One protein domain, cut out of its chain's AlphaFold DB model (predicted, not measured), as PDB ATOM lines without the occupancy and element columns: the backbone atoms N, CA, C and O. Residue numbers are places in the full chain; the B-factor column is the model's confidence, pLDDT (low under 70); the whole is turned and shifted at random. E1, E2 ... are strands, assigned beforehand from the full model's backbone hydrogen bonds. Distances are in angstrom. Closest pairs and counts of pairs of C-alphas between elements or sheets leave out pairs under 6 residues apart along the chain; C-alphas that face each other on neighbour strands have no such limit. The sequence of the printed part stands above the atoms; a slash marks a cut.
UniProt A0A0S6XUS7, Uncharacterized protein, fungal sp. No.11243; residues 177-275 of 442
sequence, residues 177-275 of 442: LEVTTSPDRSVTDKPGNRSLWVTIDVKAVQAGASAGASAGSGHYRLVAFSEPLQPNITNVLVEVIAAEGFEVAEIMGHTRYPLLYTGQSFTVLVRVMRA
ATOM      1  N   LEU A 177     158.742 160.284 197.382       87.31
ATOM      2  CA  LEU A 177     158.038 161.539 197.632       87.31
ATOM      3  C   LEU A 177     158.736 162.304 198.755       87.31
ATOM      4  O   LEU A 177     158.922 161.781 199.853       87.31
ATOM      5  N   GLU A 178     159.098 163.548 198.476       87.81
ATOM      6  CA  GLU A 178     159.513 164.527 199.468       87.81
ATOM      7  C   GLU A 178     158.280 165.326 199.895       87.81
ATOM      8  O   GLU A 178     157.571 165.881 199.056       87.81
ATOM      9  N   VAL A 179     158.004 165.360 201.198       89.31
ATOM     10  CA  VAL A 179     156.908 166.152 201.763       89.31
ATOM     11  C   VAL A 179     157.510 167.245 202.623       89.31
ATOM     12  O   VAL A 179     158.287 166.971 203.542       89.31
ATOM     13  N   THR A 180     157.146 168.486 202.333       87.88
ATOM     14  CA  THR A 180     157.528 169.644 203.136       87.88
ATOM     15  C   THR A 180     156.275 170.314 203.672       87.88
ATOM     16  O   THR A 180     155.252 170.403 202.992       87.88
ATOM     17  N   THR A 181     156.331 170.737 204.931       88.19
ATOM     18  CA  THR A 181     155.241 171.465 205.571       88.19
ATOM     19  C   THR A 181     155.737 172.840 205.977       88.19
ATOM     20  O   THR A 181     156.803 172.977 206.579       88.19
ATOM     21  N   SER A 182     154.969 173.871 205.646       87.75
ATOM     22  CA  SER A 182     155.253 175.240 206.058       87.75
ATOM     23  C   SER A 182     153.989 175.904 206.605       87.75
ATOM     24  O   SER A 182     152.886 175.658 206.109       87.75
ATOM     25  N   PRO A 183     154.102 176.720 207.665       86.25
ATOM     26  CA  PRO A 183     153.002 177.588 208.056       86.25
ATOM     27  C   PRO A 183     152.796 178.631 206.948       86.25
ATOM     28  O   PRO A 183     153.737 179.341 206.603       86.25
ATOM     29  N   ASP A 184     151.588 178.713 206.389       81.75
ATOM     30  CA  ASP A 184     151.254 179.700 205.350       81.75
ATOM     31  C   ASP A 184     150.914 181.044 205.992       81.75
ATOM     32  O   ASP A 184     151.611 182.047 205.859       81.75
ATOM     33  N   ARG A 185     149.831 181.042 206.770       75.25
ATOM     34  CA  ARG A 185     149.283 182.229 207.415       75.25
ATOM     35  C   ARG A 185     148.543 181.831 208.680       75.25
ATOM     36  O   ARG A 185     147.729 180.905 208.689       75.25
ATOM     37  N   SER A 186     148.793 182.556 209.763       64.81
ATOM     38  CA  SER A 186     147.906 182.526 210.922       64.81
ATOM     39  C   SER A 186     146.757 183.489 210.649       64.81
ATOM     40  O   SER A 186     146.976 184.700 210.606       64.81
ATOM     41  N   VAL A 187     145.545 182.969 210.458       62.47
ATOM     42  CA  VAL A 187     144.361 183.817 210.309       62.47
ATOM     43  C   VAL A 187     143.613 183.820 211.636       62.47
ATOM     44  O   VAL A 187     143.003 182.838 212.067       62.47
ATOM     45  N   THR A 188     143.694 184.953 212.327       59.03
ATOM     46  CA  THR A 188     142.857 185.253 213.488       59.03
ATOM     47  C   THR A 188     141.510 185.767 213.001       59.03
ATOM     48  O   THR A 188     141.324 186.973 212.879       59.03
ATOM     49  N   ASP A 189     140.576 184.858 212.718       54.75
ATOM     50  CA  ASP A 189     139.241 185.235 212.236       54.75
ATOM     51  C   ASP A 189     138.415 185.942 213.326       54.75
ATOM     52  O   ASP A 189     137.610 186.816 213.015       54.75
ATOM     53  N   LYS A 190     138.628 185.602 214.610       64.31
ATOM     54  CA  LYS A 190     138.025 186.256 215.792       64.31
ATOM     55  C   LYS A 190     138.918 186.094 217.035       64.31
ATOM     56  O   LYS A 190     139.650 185.100 217.124       64.31
ATOM     57  N   PRO A 191     138.853 186.998 218.035       61.97
ATOM     58  CA  PRO A 191     139.501 186.778 219.326       61.97
ATOM     59  C   PRO A 191     138.952 185.491 219.960       61.97
ATOM     60  O   PRO A 191     137.784 185.416 220.323       61.97
ATOM     61  N   GLY A 192     139.793 184.456 220.032       70.75
ATOM     62  CA  GLY A 192     139.450 183.145 220.593       70.75
ATOM     63  C   GLY A 192     139.407 181.995 219.584       70.75
ATOM     64  O   GLY A 192     139.582 180.853 219.996       70.75
ATOM     65  N   ASN A 193     139.283 182.273 218.280       71.62
ATOM     66  CA  ASN A 193     139.291 181.238 217.243       71.62
ATOM     67  C   ASN A 193     140.471 181.471 216.293       71.62
ATOM     68  O   ASN A 193     140.373 182.180 215.290       71.62
ATOM     69  N   ARG A 194     141.636 180.940 216.678       79.31
ATOM     70  CA  ARG A 194     142.841 180.979 215.844       79.31
ATOM     71  C   ARG A 194     142.775 179.802 214.882       79.31
ATOM     72  O   ARG A 194     142.862 178.661 215.331       79.31
ATOM     73  N   SER A 195     142.625 180.086 213.591       85.56
ATOM     74  CA  SER A 195     142.831 179.080 212.556       85.56
ATOM     75  C   SER A 195     144.248 179.214 212.000       85.56
ATOM     76  O   SER A 195     144.786 180.318 211.863       85.56
ATOM     77  N   LEU A 196     144.893 178.075 211.759       87.56
ATOM     78  CA  LEU A 196     146.224 178.017 211.170       87.56
ATOM     79  C   LEU A 196     146.106 177.386 209.790       87.56
ATOM     80  O   LEU A 196     145.606 176.267 209.668       87.56
ATOM     81  N   TRP A 197     146.588 178.093 208.773       90.00
ATOM     82  CA  TRP A 197     146.787 177.512 207.455       90.00
ATOM     83  C   TRP A 197     148.179 176.897 207.376       90.00
ATOM     84  O   TRP A 197     149.183 177.555 207.659       90.00
ATOM     85  N   VAL A 198     148.219 175.625 206.998       88.62
ATOM     86  CA  VAL A 198     149.438 174.856 206.770       88.62
ATOM     87  C   VAL A 198     149.491 174.490 205.296       88.62
ATOM     88  O   VAL A 198     148.551 173.899 204.764       88.62
ATOM     89  N   THR A 199     150.598 174.825 204.650       89.62
ATOM     90  CA  THR A 199     150.910 174.393 203.292       89.62
ATOM     91  C   THR A 199     151.660 173.074 203.361       89.62
ATOM     92  O   THR A 199     152.666 172.961 204.062       89.62
ATOM     93  N   ILE A 200     151.167 172.073 202.640       90.12
ATOM     94  CA  ILE A 200     151.826 170.784 202.440       90.12
ATOM     95  C   ILE A 200     152.238 170.723 200.972       90.12
ATOM     96  O   ILE A 200     151.375 170.644 200.098       90.12
ATOM     97  N   ASP A 201     153.539 170.770 200.703       89.38
ATOM     98  CA  ASP A 201     154.088 170.613 199.357       89.38
ATOM     99  C   ASP A 201     154.666 169.204 199.204       89.38
ATOM    100  O   ASP A 201     155.503 168.765 200.000       89.38
ATOM    101  N   VAL A 202     154.168 168.480 198.205       88.75
ATOM    102  CA  VAL A 202     154.539 167.094 197.916       88.75
ATOM    103  C   VAL A 202     155.232 167.060 196.566       88.75
ATOM    104  O   VAL A 202     154.628 167.391 195.548       88.75
ATOM    105  N   LYS A 203     156.486 166.612 196.545       88.00
ATOM    106  CA  LYS A 203     157.331 166.576 195.352       88.00
ATOM    107  C   LYS A 203     157.815 165.161 195.061       88.00
ATOM    108  O   LYS A 203     158.332 164.486 195.946       88.00
ATOM    109  N   ALA A 204     157.695 164.712 193.813       87.69
ATOM    110  CA  ALA A 204     158.321 163.465 193.374       87.69
ATOM    111  C   ALA A 204     159.797 163.700 193.041       87.69
ATOM    112  O   ALA A 204     160.133 164.541 192.203       87.69
ATOM    113  N   VAL A 205     160.682 162.938 193.677       84.62
ATOM    114  CA  VAL A 205     162.132 163.058 193.535       84.62
ATOM    115  C   VAL A 205     162.713 161.758 192.986       84.62
ATOM    116  O   VAL A 205     162.365 160.657 193.421       84.62
ATOM    117  N   GLN A 206     163.619 161.885 192.015       85.06
ATOM    118  CA  GLN A 206     164.359 160.749 191.480       85.06
ATOM    119  C   GLN A 206     165.358 160.262 192.524       85.06
ATOM    120  O   GLN A 206     166.109 161.059 193.096       85.06
ATOM    121  N   ALA A 207     165.422 158.957 192.758       75.38
ATOM    122  CA  ALA A 207     166.450 158.444 193.646       75.38
ATOM    123  C   ALA A 207     167.849 158.637 193.034       75.38
ATOM    124  O   ALA A 207     168.061 158.467 191.835       75.38
ATOM    125  N   GLY A 208     168.779 159.075 193.884       73.44
ATOM    126  CA  GLY A 208     170.085 159.605 193.485       73.44
ATOM    127  C   GLY A 208     170.198 161.128 193.625       73.44
ATOM    128  O   GLY A 208     171.307 161.629 193.788       73.44
ATOM    129  N   ALA A 209     169.082 161.867 193.659       67.00
ATOM    130  CA  ALA A 209     169.107 163.257 194.106       67.00
ATOM    131  C   ALA A 209     169.352 163.287 195.623       67.00
ATOM    132  O   ALA A 209     168.665 162.592 196.378       67.00
ATOM    133  N   SER A 210     170.349 164.062 196.063       60.38
ATOM    134  CA  SER A 210     170.678 164.228 197.479       60.38
ATOM    135  C   SER A 210     169.433 164.677 198.240       60.38
ATOM    136  O   SER A 210     168.974 165.803 198.044       60.38
ATOM    137  N   ALA A 211     168.886 163.799 199.082       58.44
ATOM    138  CA  ALA A 211     167.752 164.129 199.929       58.44
ATOM    139  C   ALA A 211     168.179 165.251 200.883       58.44
ATOM    140  O   ALA A 211     168.961 165.028 201.812       58.44
ATOM    141  N   GLY A 212     167.701 166.470 200.633       57.34
ATOM    142  CA  GLY A 212     167.761 167.528 201.626       57.34
ATOM    143  C   GLY A 212     166.930 167.066 202.814       57.34
ATOM    144  O   GLY A 212     165.764 166.718 202.660       57.34
ATOM    145  N   ALA A 213     167.529 166.975 203.998       47.31
ATOM    146  CA  ALA A 213     166.795 166.581 205.190       47.31
ATOM    147  C   ALA A 213     165.791 167.688 205.563       47.31
ATOM    148  O   ALA A 213     166.109 168.596 206.328       47.31
ATOM    149  N   SER A 214     164.580 167.621 205.014       50.81
ATOM    150  CA  SER A 214     163.448 168.439 205.439       50.81
ATOM    151  C   SER A 214     162.979 167.954 206.814       50.81
ATOM    152  O   SER A 214     162.460 166.848 206.965       50.81
ATOM    153  N   ALA A 215     163.202 168.765 207.847       43.22
ATOM    154  CA  ALA A 215     162.725 168.513 209.202       43.22
ATOM    155  C   ALA A 215     161.327 169.129 209.397       43.22
ATOM    156  O   ALA A 215     161.160 170.089 210.144       43.22
ATOM    157  N   GLY A 216     160.321 168.585 208.711       49.28
ATOM    158  CA  GLY A 216     158.916 168.924 208.946       49.28
ATOM    159  C   GLY A 216     158.337 168.105 210.102       49.28
ATOM    160  O   GLY A 216     158.327 166.877 210.059       49.28
ATOM    161  N   SER A 217     157.850 168.766 211.152       45.22
ATOM    162  CA  SER A 217     157.111 168.135 212.254       45.22
ATOM    163  C   SER A 217     155.610 168.230 211.972       45.22
ATOM    164  O   SER A 217     154.977 169.220 212.331       45.22
ATOM    165  N   GLY A 218     155.036 167.210 211.336       57.81
ATOM    166  CA  GLY A 218     153.591 167.089 211.132       57.81
ATOM    167  C   GLY A 218     153.153 165.626 211.126       57.81
ATOM    168  O   GLY A 218     153.891 164.758 210.669       57.81
ATOM    169  N   HIS A 219     151.955 165.345 211.640       63.97
ATOM    170  CA  HIS A 219     151.334 164.028 211.512       63.97
ATOM    171  C   HIS A 219     150.551 163.982 210.195       63.97
ATOM    172  O   HIS A 219     149.421 164.437 210.099       63.97
ATOM    173  N   TYR A 220     151.164 163.459 209.144       68.44
ATOM    174  CA  TYR A 220     150.474 163.154 207.893       68.44
ATOM    175  C   TYR A 220     150.775 161.715 207.505       68.44
ATOM    176  O   TYR A 220     151.823 161.162 207.851       68.44
ATOM    177  N   ARG A 221     149.836 161.099 206.792       70.31
ATOM    178  CA  ARG A 221     150.012 159.774 206.219       70.31
ATOM    179  C   ARG A 221     150.003 159.914 204.707       70.31
ATOM    180  O   ARG A 221     149.022 160.329 204.101       70.31
ATOM    181  N   LEU A 222     151.134 159.580 204.105       69.81
ATOM    182  CA  LEU A 222     151.276 159.538 202.661       69.81
ATOM    183  C   LEU A 222     151.157 158.086 202.217       69.81
ATOM    184  O   LEU A 222     151.898 157.225 202.697       69.81
ATOM    185  N   VAL A 223     150.222 157.813 201.315       72.50
ATOM    186  CA  VAL A 223     150.093 156.503 200.678       72.50
ATOM    187  C   VAL A 223     150.376 156.701 199.199       72.50
ATOM    188  O   VAL A 223     149.695 157.473 198.531       72.50
ATOM    189  N   ALA A 224     151.410 156.041 198.693       69.88
ATOM    190  CA  ALA A 224     151.804 156.138 197.298       69.88
ATOM    191  C   ALA A 224     152.224 154.769 196.776       69.88
ATOM    192  O   ALA A 224     152.776 153.955 197.519       69.88
ATOM    193  N   PHE A 225     151.969 154.540 195.490       70.69
ATOM    194  CA  PHE A 225     152.302 153.296 194.818       70.69
ATOM    195  C   PHE A 225     153.260 153.593 193.668       70.69
ATOM    196  O   PHE A 225     152.932 154.305 192.716       70.69
ATOM    197  N   SER A 226     154.462 153.038 193.753       66.69
ATOM    198  CA  SER A 226     155.440 153.066 192.670       66.69
ATOM    199  C   SER A 226     155.734 151.641 192.233       66.69
ATOM    200  O   SER A 226     156.116 150.808 193.057       66.69
ATOM    201  N   GLU A 227     155.610 151.364 190.941       74.38
ATOM    202  CA  GLU A 227     156.215 150.160 190.386       74.38
ATOM    203  C   GLU A 227     157.740 150.350 190.333       74.38
ATOM    204  O   GLU A 227     158.201 151.414 189.916       74.38
ATOM    205  N   PRO A 228     158.545 149.342 190.715       63.88
ATOM    206  CA  PRO A 228     159.999 149.471 190.888       63.88
ATOM    207  C   PRO A 228     160.782 149.836 189.613       63.88
ATOM    208  O   PRO A 228     161.979 150.098 189.690       63.88
ATOM    209  N   LEU A 229     160.127 149.857 188.450       74.38
ATOM    210  CA  LEU A 229     160.729 150.170 187.152       74.38
ATOM    211  C   LEU A 229     160.146 151.422 186.489       74.38
ATOM    212  O   LEU A 229     160.627 151.821 185.429       74.38
ATOM    213  N   GLN A 230     159.124 152.049 187.077       77.62
ATOM    214  CA  GLN A 230     158.528 153.244 186.493       77.62
ATOM    215  C   GLN A 230     159.154 154.510 187.093       77.62
ATOM    216  O   GLN A 230     159.282 154.619 188.311       77.62
ATOM    217  N   PRO A 231     159.502 155.514 186.265       79.25
ATOM    218  CA  PRO A 231     160.019 156.797 186.748       79.25
ATOM    219  C   PRO A 231     158.942 157.661 187.428       79.25
ATOM    220  O   PRO A 231     159.238 158.762 187.896       79.25
ATOM    221  N   ASN A 232     157.694 157.186 187.457       85.25
ATOM    222  CA  ASN A 232     156.532 157.937 187.902       85.25
ATOM    223  C   ASN A 232     155.890 157.261 189.108       85.25
ATOM    224  O   ASN A 232     155.839 156.034 189.203       85.25
ATOM    225  N   ILE A 233     155.352 158.084 190.003       86.88
ATOM    226  CA  ILE A 233     154.622 157.623 191.177       86.88
ATOM    227  C   ILE A 233     153.136 157.710 190.850       86.88
ATOM    228  O   ILE A 233     152.648 158.745 190.399       86.88
ATOM    229  N   THR A 234     152.413 156.613 191.049       90.62
ATOM    230  CA  THR A 234     150.982 156.529 190.744       90.62
ATOM    231  C   THR A 234     150.155 156.512 192.019       90.62
ATOM    232  O   THR A 234     150.628 156.110 193.085       90.62
ATOM    233  N   ASN A 235     148.894 156.929 191.903       90.12
ATOM    234  CA  ASN A 235     147.900 156.838 192.972       90.12
ATOM    235  C   ASN A 235     148.381 157.443 194.302       90.12
ATOM    236  O   ASN A 235     148.226 156.835 195.361       90.12
ATOM    237  N   VAL A 236     148.970 158.636 194.245       90.25
ATOM    238  CA  VAL A 236     149.391 159.374 195.436       90.25
ATOM    239  C   VAL A 236     148.148 159.863 196.172       90.25
ATOM    240  O   VAL A 236     147.309 160.552 195.590       90.25
ATOM    241  N   LEU A 237     148.038 159.513 197.450       91.69
ATOM    242  CA  LEU A 237     147.009 159.980 198.370       91.69
ATOM    243  C   LEU A 237     147.673 160.660 199.570       91.69
ATOM    244  O   LEU A 237     148.499 160.062 200.265       91.69
ATOM    245  N   VAL A 238     147.274 161.905 199.817       91.06
ATOM    246  CA  VAL A 238     147.667 162.683 200.993       91.06
ATOM    247  C   VAL A 238     146.535 162.622 202.007       91.06
ATOM    248  O   VAL A 238     145.477 163.220 201.806       91.06
ATOM    249  N   GLU A 239     146.763 161.904 203.101       91.31
ATOM    250  CA  GLU A 239     145.864 161.871 204.248       91.31
ATOM    251  C   GLU A 239     146.433 162.765 205.356       91.31
ATOM    252  O   GLU A 239     147.546 162.563 205.856       91.31
ATOM    253  N   VAL A 240     145.669 163.791 205.728       90.44
ATOM    254  CA  VAL A 240     146.068 164.769 206.742       90.44
ATOM    255  C   VAL A 240     145.435 164.386 208.072       90.44
ATOM    256  O   VAL A 240     144.213 164.331 208.182       90.44
ATOM    257  N   ILE A 241     146.265 164.142 209.088       90.44
ATOM    258  CA  ILE A 241     145.811 163.708 210.410       90.44
ATOM    259  C   ILE A 241     146.115 164.829 211.405       90.44
ATOM    260  O   ILE A 241     147.270 165.130 211.699       90.44
ATOM    261  N   ALA A 242     145.078 165.476 211.935       89.38
ATOM    262  CA  ALA A 242     145.281 166.490 212.964       89.38
ATOM    263  C   ALA A 242     145.870 165.864 214.242       89.38
ATOM    264  O   ALA A 242     145.509 164.755 214.637       89.38
ATOM    265  N   ALA A 243     146.777 166.595 214.894       87.81
ATOM    266  CA  ALA A 243     147.293 166.219 216.205       87.81
ATOM    267  C   ALA A 243     146.181 166.254 217.270       87.81
ATOM    268  O   ALA A 243     145.143 166.895 217.092       87.81
ATOM    269  N   GLU A 244     146.412 165.599 218.409       89.06
ATOM    270  CA  GLU A 244     145.455 165.603 219.515       89.06
ATOM    271  C   GLU A 244     145.107 167.038 219.958       89.06
ATOM    272  O   GLU A 244     145.979 167.891 220.128       89.06
ATOM    273  N   GLY A 245     143.809 167.316 220.117       89.62
ATOM    274  CA  GLY A 245     143.303 168.652 220.451       89.62
ATOM    275  C   GLY A 245     143.136 169.596 219.255       89.62
ATOM    276  O   GLY A 245     142.715 170.737 219.448       89.62
ATOM    277  N   PHE A 246     143.409 169.132 218.036       91.19
ATOM    278  CA  PHE A 246     143.149 169.851 216.794       91.19
ATOM    279  C   PHE A 246     142.210 169.057 215.886       91.19
ATOM    280  O   PHE A 246     142.083 167.839 215.999       91.19
ATOM    281  N   GLU A 247     141.554 169.762 214.978       93.12
ATOM    282  CA  GLU A 247     140.726 169.192 213.924       93.12
ATOM    283  C   GLU A 247     141.068 169.845 212.583       93.12
ATOM    284  O   GLU A 247     141.426 171.027 212.515       93.12
ATOM    285  N   VAL A 248     140.993 169.055 211.511       94.19
ATOM    286  CA  VAL A 248     141.094 169.583 210.150       94.19
ATOM    287  C   VAL A 248     139.745 170.200 209.813       94.19
ATOM    288  O   VAL A 248     138.758 169.484 209.669       94.19
ATOM    289  N   ALA A 249     139.701 171.525 209.722       93.88
ATOM    290  CA  ALA A 249     138.478 172.253 209.408       93.88
ATOM    291  C   ALA A 249     138.223 172.293 207.898       93.88
ATOM    292  O   ALA A 249     137.082 172.210 207.455       93.88
ATOM    293  N   GLU A 250     139.288 172.431 207.106       95.25
ATOM    294  CA  GLU A 250     139.188 172.614 205.662       95.25
ATOM    295  C   GLU A 250     140.449 172.099 204.963       95.25
ATOM    296  O   GLU A 250     141.561 172.250 205.476       95.25
ATOM    297  N   ILE A 251     140.279 171.507 203.781       95.31
ATOM    298  CA  ILE A 251     141.373 171.108 202.894       95.31
ATOM    299  C   ILE A 251     141.094 171.714 201.520       95.31
ATOM    300  O   ILE A 251     140.060 171.431 200.918       95.31
ATOM    301  N   MET A 252     142.023 172.523 201.017       95.56
ATOM    302  CA  MET A 252     141.981 173.082 199.670       95.56
ATOM    303  C   MET A 252     143.095 172.476 198.812       95.56
ATOM    304  O   MET A 252     144.240 172.346 199.249       95.56
ATOM    305  N   GLY A 253     142.760 172.147 197.566       93.88
ATOM    306  CA  GLY A 253     143.666 171.497 196.618       93.88
ATOM    307  C   GLY A 253     143.349 170.016 196.414       93.88
ATOM    308  O   GLY A 253     142.382 169.475 196.950       93.88
ATOM    309  N   HIS A 254     144.155 169.356 195.589       92.94
ATOM    310  CA  HIS A 254     143.964 167.950 195.254       92.94
ATOM    311  C   HIS A 254     144.709 167.058 196.253       92.94
ATOM    312  O   HIS A 254     145.934 167.064 196.321       92.94
ATOM    313  N   THR A 255     143.967 166.250 197.010       92.88
ATOM    314  CA  THR A 255     144.533 165.254 197.939       92.88
ATOM    315  C   THR A 255     144.888 163.937 197.257       92.88
ATOM    316  O   THR A 255     145.596 163.115 197.836       92.88
ATOM    317  N   ARG A 256     144.402 163.724 196.028       93.12
ATOM    318  CA  ARG A 256     144.645 162.521 195.236       93.12
ATOM    319  C   ARG A 256     145.222 162.888 193.876       93.12
ATOM    320  O   ARG A 256     144.586 163.612 193.114       93.12
ATOM    321  N   TYR A 257     146.385 162.328 193.563       93.38
ATOM    322  CA  TYR A 257     147.052 162.473 192.274       93.38
ATOM    323  C   TYR A 257     147.222 161.101 191.613       93.38
ATOM    324  O   TYR A 257     147.919 160.240 192.156       93.38
ATOM    325  N   PRO A 258     146.590 160.854 190.450       91.31
ATOM    326  CA  PRO A 258     146.662 159.552 189.788       91.31
ATOM    327  C   PRO A 258     148.072 159.247 189.271       91.31
ATOM    328  O   PRO A 258     148.491 158.093 189.290       91.31
ATOM    329  N   LEU A 259     148.804 160.277 188.847       92.50
ATOM    330  CA  LEU A 259     150.149 160.177 188.300       92.50
ATOM    331  C   LEU A 259     150.928 161.442 188.663       92.50
ATOM    332  O   LEU A 259     150.462 162.545 188.383       92.50
ATOM    333  N   LEU A 260     152.097 161.274 189.274       91.31
ATOM    334  CA  LEU A 260     153.032 162.347 189.591       91.31
ATOM    335  C   LEU A 260     154.384 162.025 188.952       91.31
ATOM    336  O   LEU A 260     155.017 161.013 189.274       91.31
ATOM    337  N   TYR A 261     154.804 162.873 188.014       92.38
ATOM    338  CA  TYR A 261     156.087 162.711 187.336       92.38
ATOM    339  C   TYR A 261     157.225 163.211 188.222       92.38
ATOM    340  O   TYR A 261     157.069 164.169 188.979       92.38
ATOM    341  N   THR A 262     158.396 162.594 188.090       89.44
ATOM    342  CA  THR A 262     159.620 163.079 188.738       89.44
ATOM    343  C   THR A 262     159.844 164.566 188.430       89.44
ATOM    344  O   THR A 262     159.783 164.987 187.276       89.44
ATOM    345  N   GLY A 263     160.106 165.363 189.466       89.12
ATOM    346  CA  GLY A 263     160.291 166.812 189.370       89.12
ATOM    347  C   GLY A 263     159.002 167.628 189.488       89.12
ATOM    348  O   GLY A 263     159.092 168.832 189.720       89.12
ATOM    349  N   GLN A 264     157.823 167.005 189.389       93.50
ATOM    350  CA  GLN A 264     156.561 167.680 189.678       93.50
ATOM    351  C   GLN A 264     156.313 167.769 191.181       93.50
ATOM    352  O   GLN A 264     156.695 166.880 191.952       93.50
ATOM    353  N   SER A 265     155.621 168.834 191.569       93.31
ATOM    354  CA  SER A 265     155.064 168.992 192.900       93.31
ATOM    355  C   SER A 265     153.597 169.394 192.839       93.31
ATOM    356  O   SER A 265     153.106 169.886 191.819       93.31
ATOM    357  N   PHE A 266     152.889 169.148 193.932       93.81
ATOM    358  CA  PHE A 266     151.558 169.683 194.152       93.81
ATOM    359  C   PHE A 266     151.408 170.130 195.598       93.81
ATOM    360  O   PHE A 266     152.039 169.597 196.510       93.81
ATOM    361  N   THR A 267     150.526 171.101 195.790       93.50
ATOM    362  CA  THR A 267     150.338 171.757 197.075       93.50
ATOM    363  C   THR A 267     148.930 171.515 197.597       93.50
ATOM    364  O   THR A 267     147.947 171.661 196.868       93.50
ATOM    365  N   VAL A 268     148.840 171.171 198.877       93.69
ATOM    366  CA  VAL A 268     147.589 171.068 199.628       93.69
ATOM    367  C   VAL A 268     147.619 172.108 200.739       93.69
ATOM    368  O   VAL A 268     148.564 172.160 201.524       93.69
ATOM    369  N   LEU A 269     146.586 172.940 200.811       92.81
ATOM    370  CA  LEU A 269     146.406 173.906 201.890       92.81
ATOM    371  C   LEU A 269     145.429 173.324 202.901       92.81
ATOM    372  O   LEU A 269     144.313 172.945 202.555       92.81
ATOM    373  N   VAL A 270     145.842 173.259 204.157       93.06
ATOM    374  CA  VAL A 270     145.042 172.686 205.236       93.06
ATOM    375  C   VAL A 270     144.765 173.764 206.261       93.06
ATOM    376  O   VAL A 270     145.693 174.348 206.821       93.06
ATOM    377  N   ARG A 271     143.490 173.993 206.557       94.25
ATOM    378  CA  ARG A 271     143.074 174.803 207.695       94.25
ATOM    379  C   ARG A 271     142.891 173.901 208.902       94.25
ATOM    380  O   ARG A 271     142.018 173.031 208.924       94.25
ATOM    381  N   VAL A 272     143.700 174.137 209.924       92.88
ATOM    382  CA  VAL A 272     143.626 173.429 211.199       92.88
ATOM    383  C   VAL A 272     143.033 174.361 212.246       92.88
ATOM    384  O   VAL A 272     143.425 175.527 212.367       92.88
ATOM    385  N   MET A 273     142.081 173.840 213.010       92.56
ATOM    386  CA  MET A 273     141.462 174.528 214.135       92.56
ATOM    387  C   MET A 273     141.713 173.751 215.421       92.56
ATOM    388  O   MET A 273     141.924 172.540 215.410       92.56
ATOM    389  N   ARG A 274     141.712 174.452 216.554       90.94
ATOM    390  CA  ARG A 274     141.721 173.789 217.858       90.94
ATOM    391  C   ARG A 274     140.364 173.119 218.037       90.94
ATOM    392  O   ARG A 274     139.351 173.809 217.978       90.94
ATOM    393  N   ALA A 275     140.352 171.809 218.265       88.25
ATOM    394  CA  ALA A 275     139.120 171.075 218.497       88.25
ATOM    395  C   ALA A 275     138.415 171.702 219.705       88.25
ATOM    396  O   ALA A 275     138.986 171.761 220.803       88.25
TER     397      ALA A 275
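Overview. This is residues 177 to 275 of the 442 residues of an uncharacterized protein of fungal sp. No.11243 (UniProt A0A0S6XUS7). Two strongly twisted sheets lie partly face to face as a sandwich, a larger one of E1, E2, E7 and E5 and a smaller one of E3, E4 and E6, with their strands running nearly the same line. The long hairpin E1 and E2 reaches to one end of the rod-like whole, at Pro 191, and the turn between E3 and E4 reaches to the other, at Leu 229. The printed part has 99 residues, with seven named strands in the order E1 to E7 and no named helix, all strand in class. The sheets, E1 - E2 - E7 - E5 and E3 - E4 - E6, are both all antiparallel. The whole is only just compact, close to loose, with a radius of gyration of the C-alphas of 15.0 A and spans of 52 by 25 by 21 A.

Arrangement. Start with E1, residues 177 to 190, and E2, residues 193 to 205, a hairpin in which N 180 and O 201 are 2.9 A apart, within hydrogen-bond range. Beside E2 look for E7, residues 265 to 274, antiparallel to it, with N 198 and O 270 2.8 A apart. E5, residues 246 to 252, is an edge strand beside E7, with N 252 and O 269 2.8 A apart. In the other sheet, E3, residues 220 to 225, and E4, residues 232 to 240, form a hairpin, with N 223 and O 237 3.0 A apart. E4 bends by 61 degrees at residue 235, and E6, residues 256 to 261, is its other neighbour, with N 233 and O 260 3.0 A apart. The parts of the sheets that face each other are 11.5 A centre to centre, their best planes 23 degrees apart and their strands at 9 degrees. Between the sheets, the closest C-alphas of E2 and E6 are those of Ala 204 and Tyr 261, 6.5 A apart. E1 and E5, for instance, are apart.

Along the chain. Find C-alpha 177 at (158.038, 161.539, 197.632); from there E1 runs 36.6 A to C-alpha 190 at (138.025, 186.256, 215.792). E2 comes back over 37.6 A. Then read E3 over 16.5 A, E4 over 22.6 A, E5 over 17.5 A and E6 over 13.9 A. E7 runs 28.7 A and ends at C-alpha 274, (141.721, 173.789, 217.858).

Size, cuts and confidence. The C-alphas farthest apart are those of Pro 191 and Leu 229, at 53.2 A. The printed part has no cut. The link from E2 to E3, residues 206 to 219, is long. Mean pLDDT of the printed part is 81.4; look for values under 70 at residues 186 to 191, 209 to 220, 222, 224, 226 and 228.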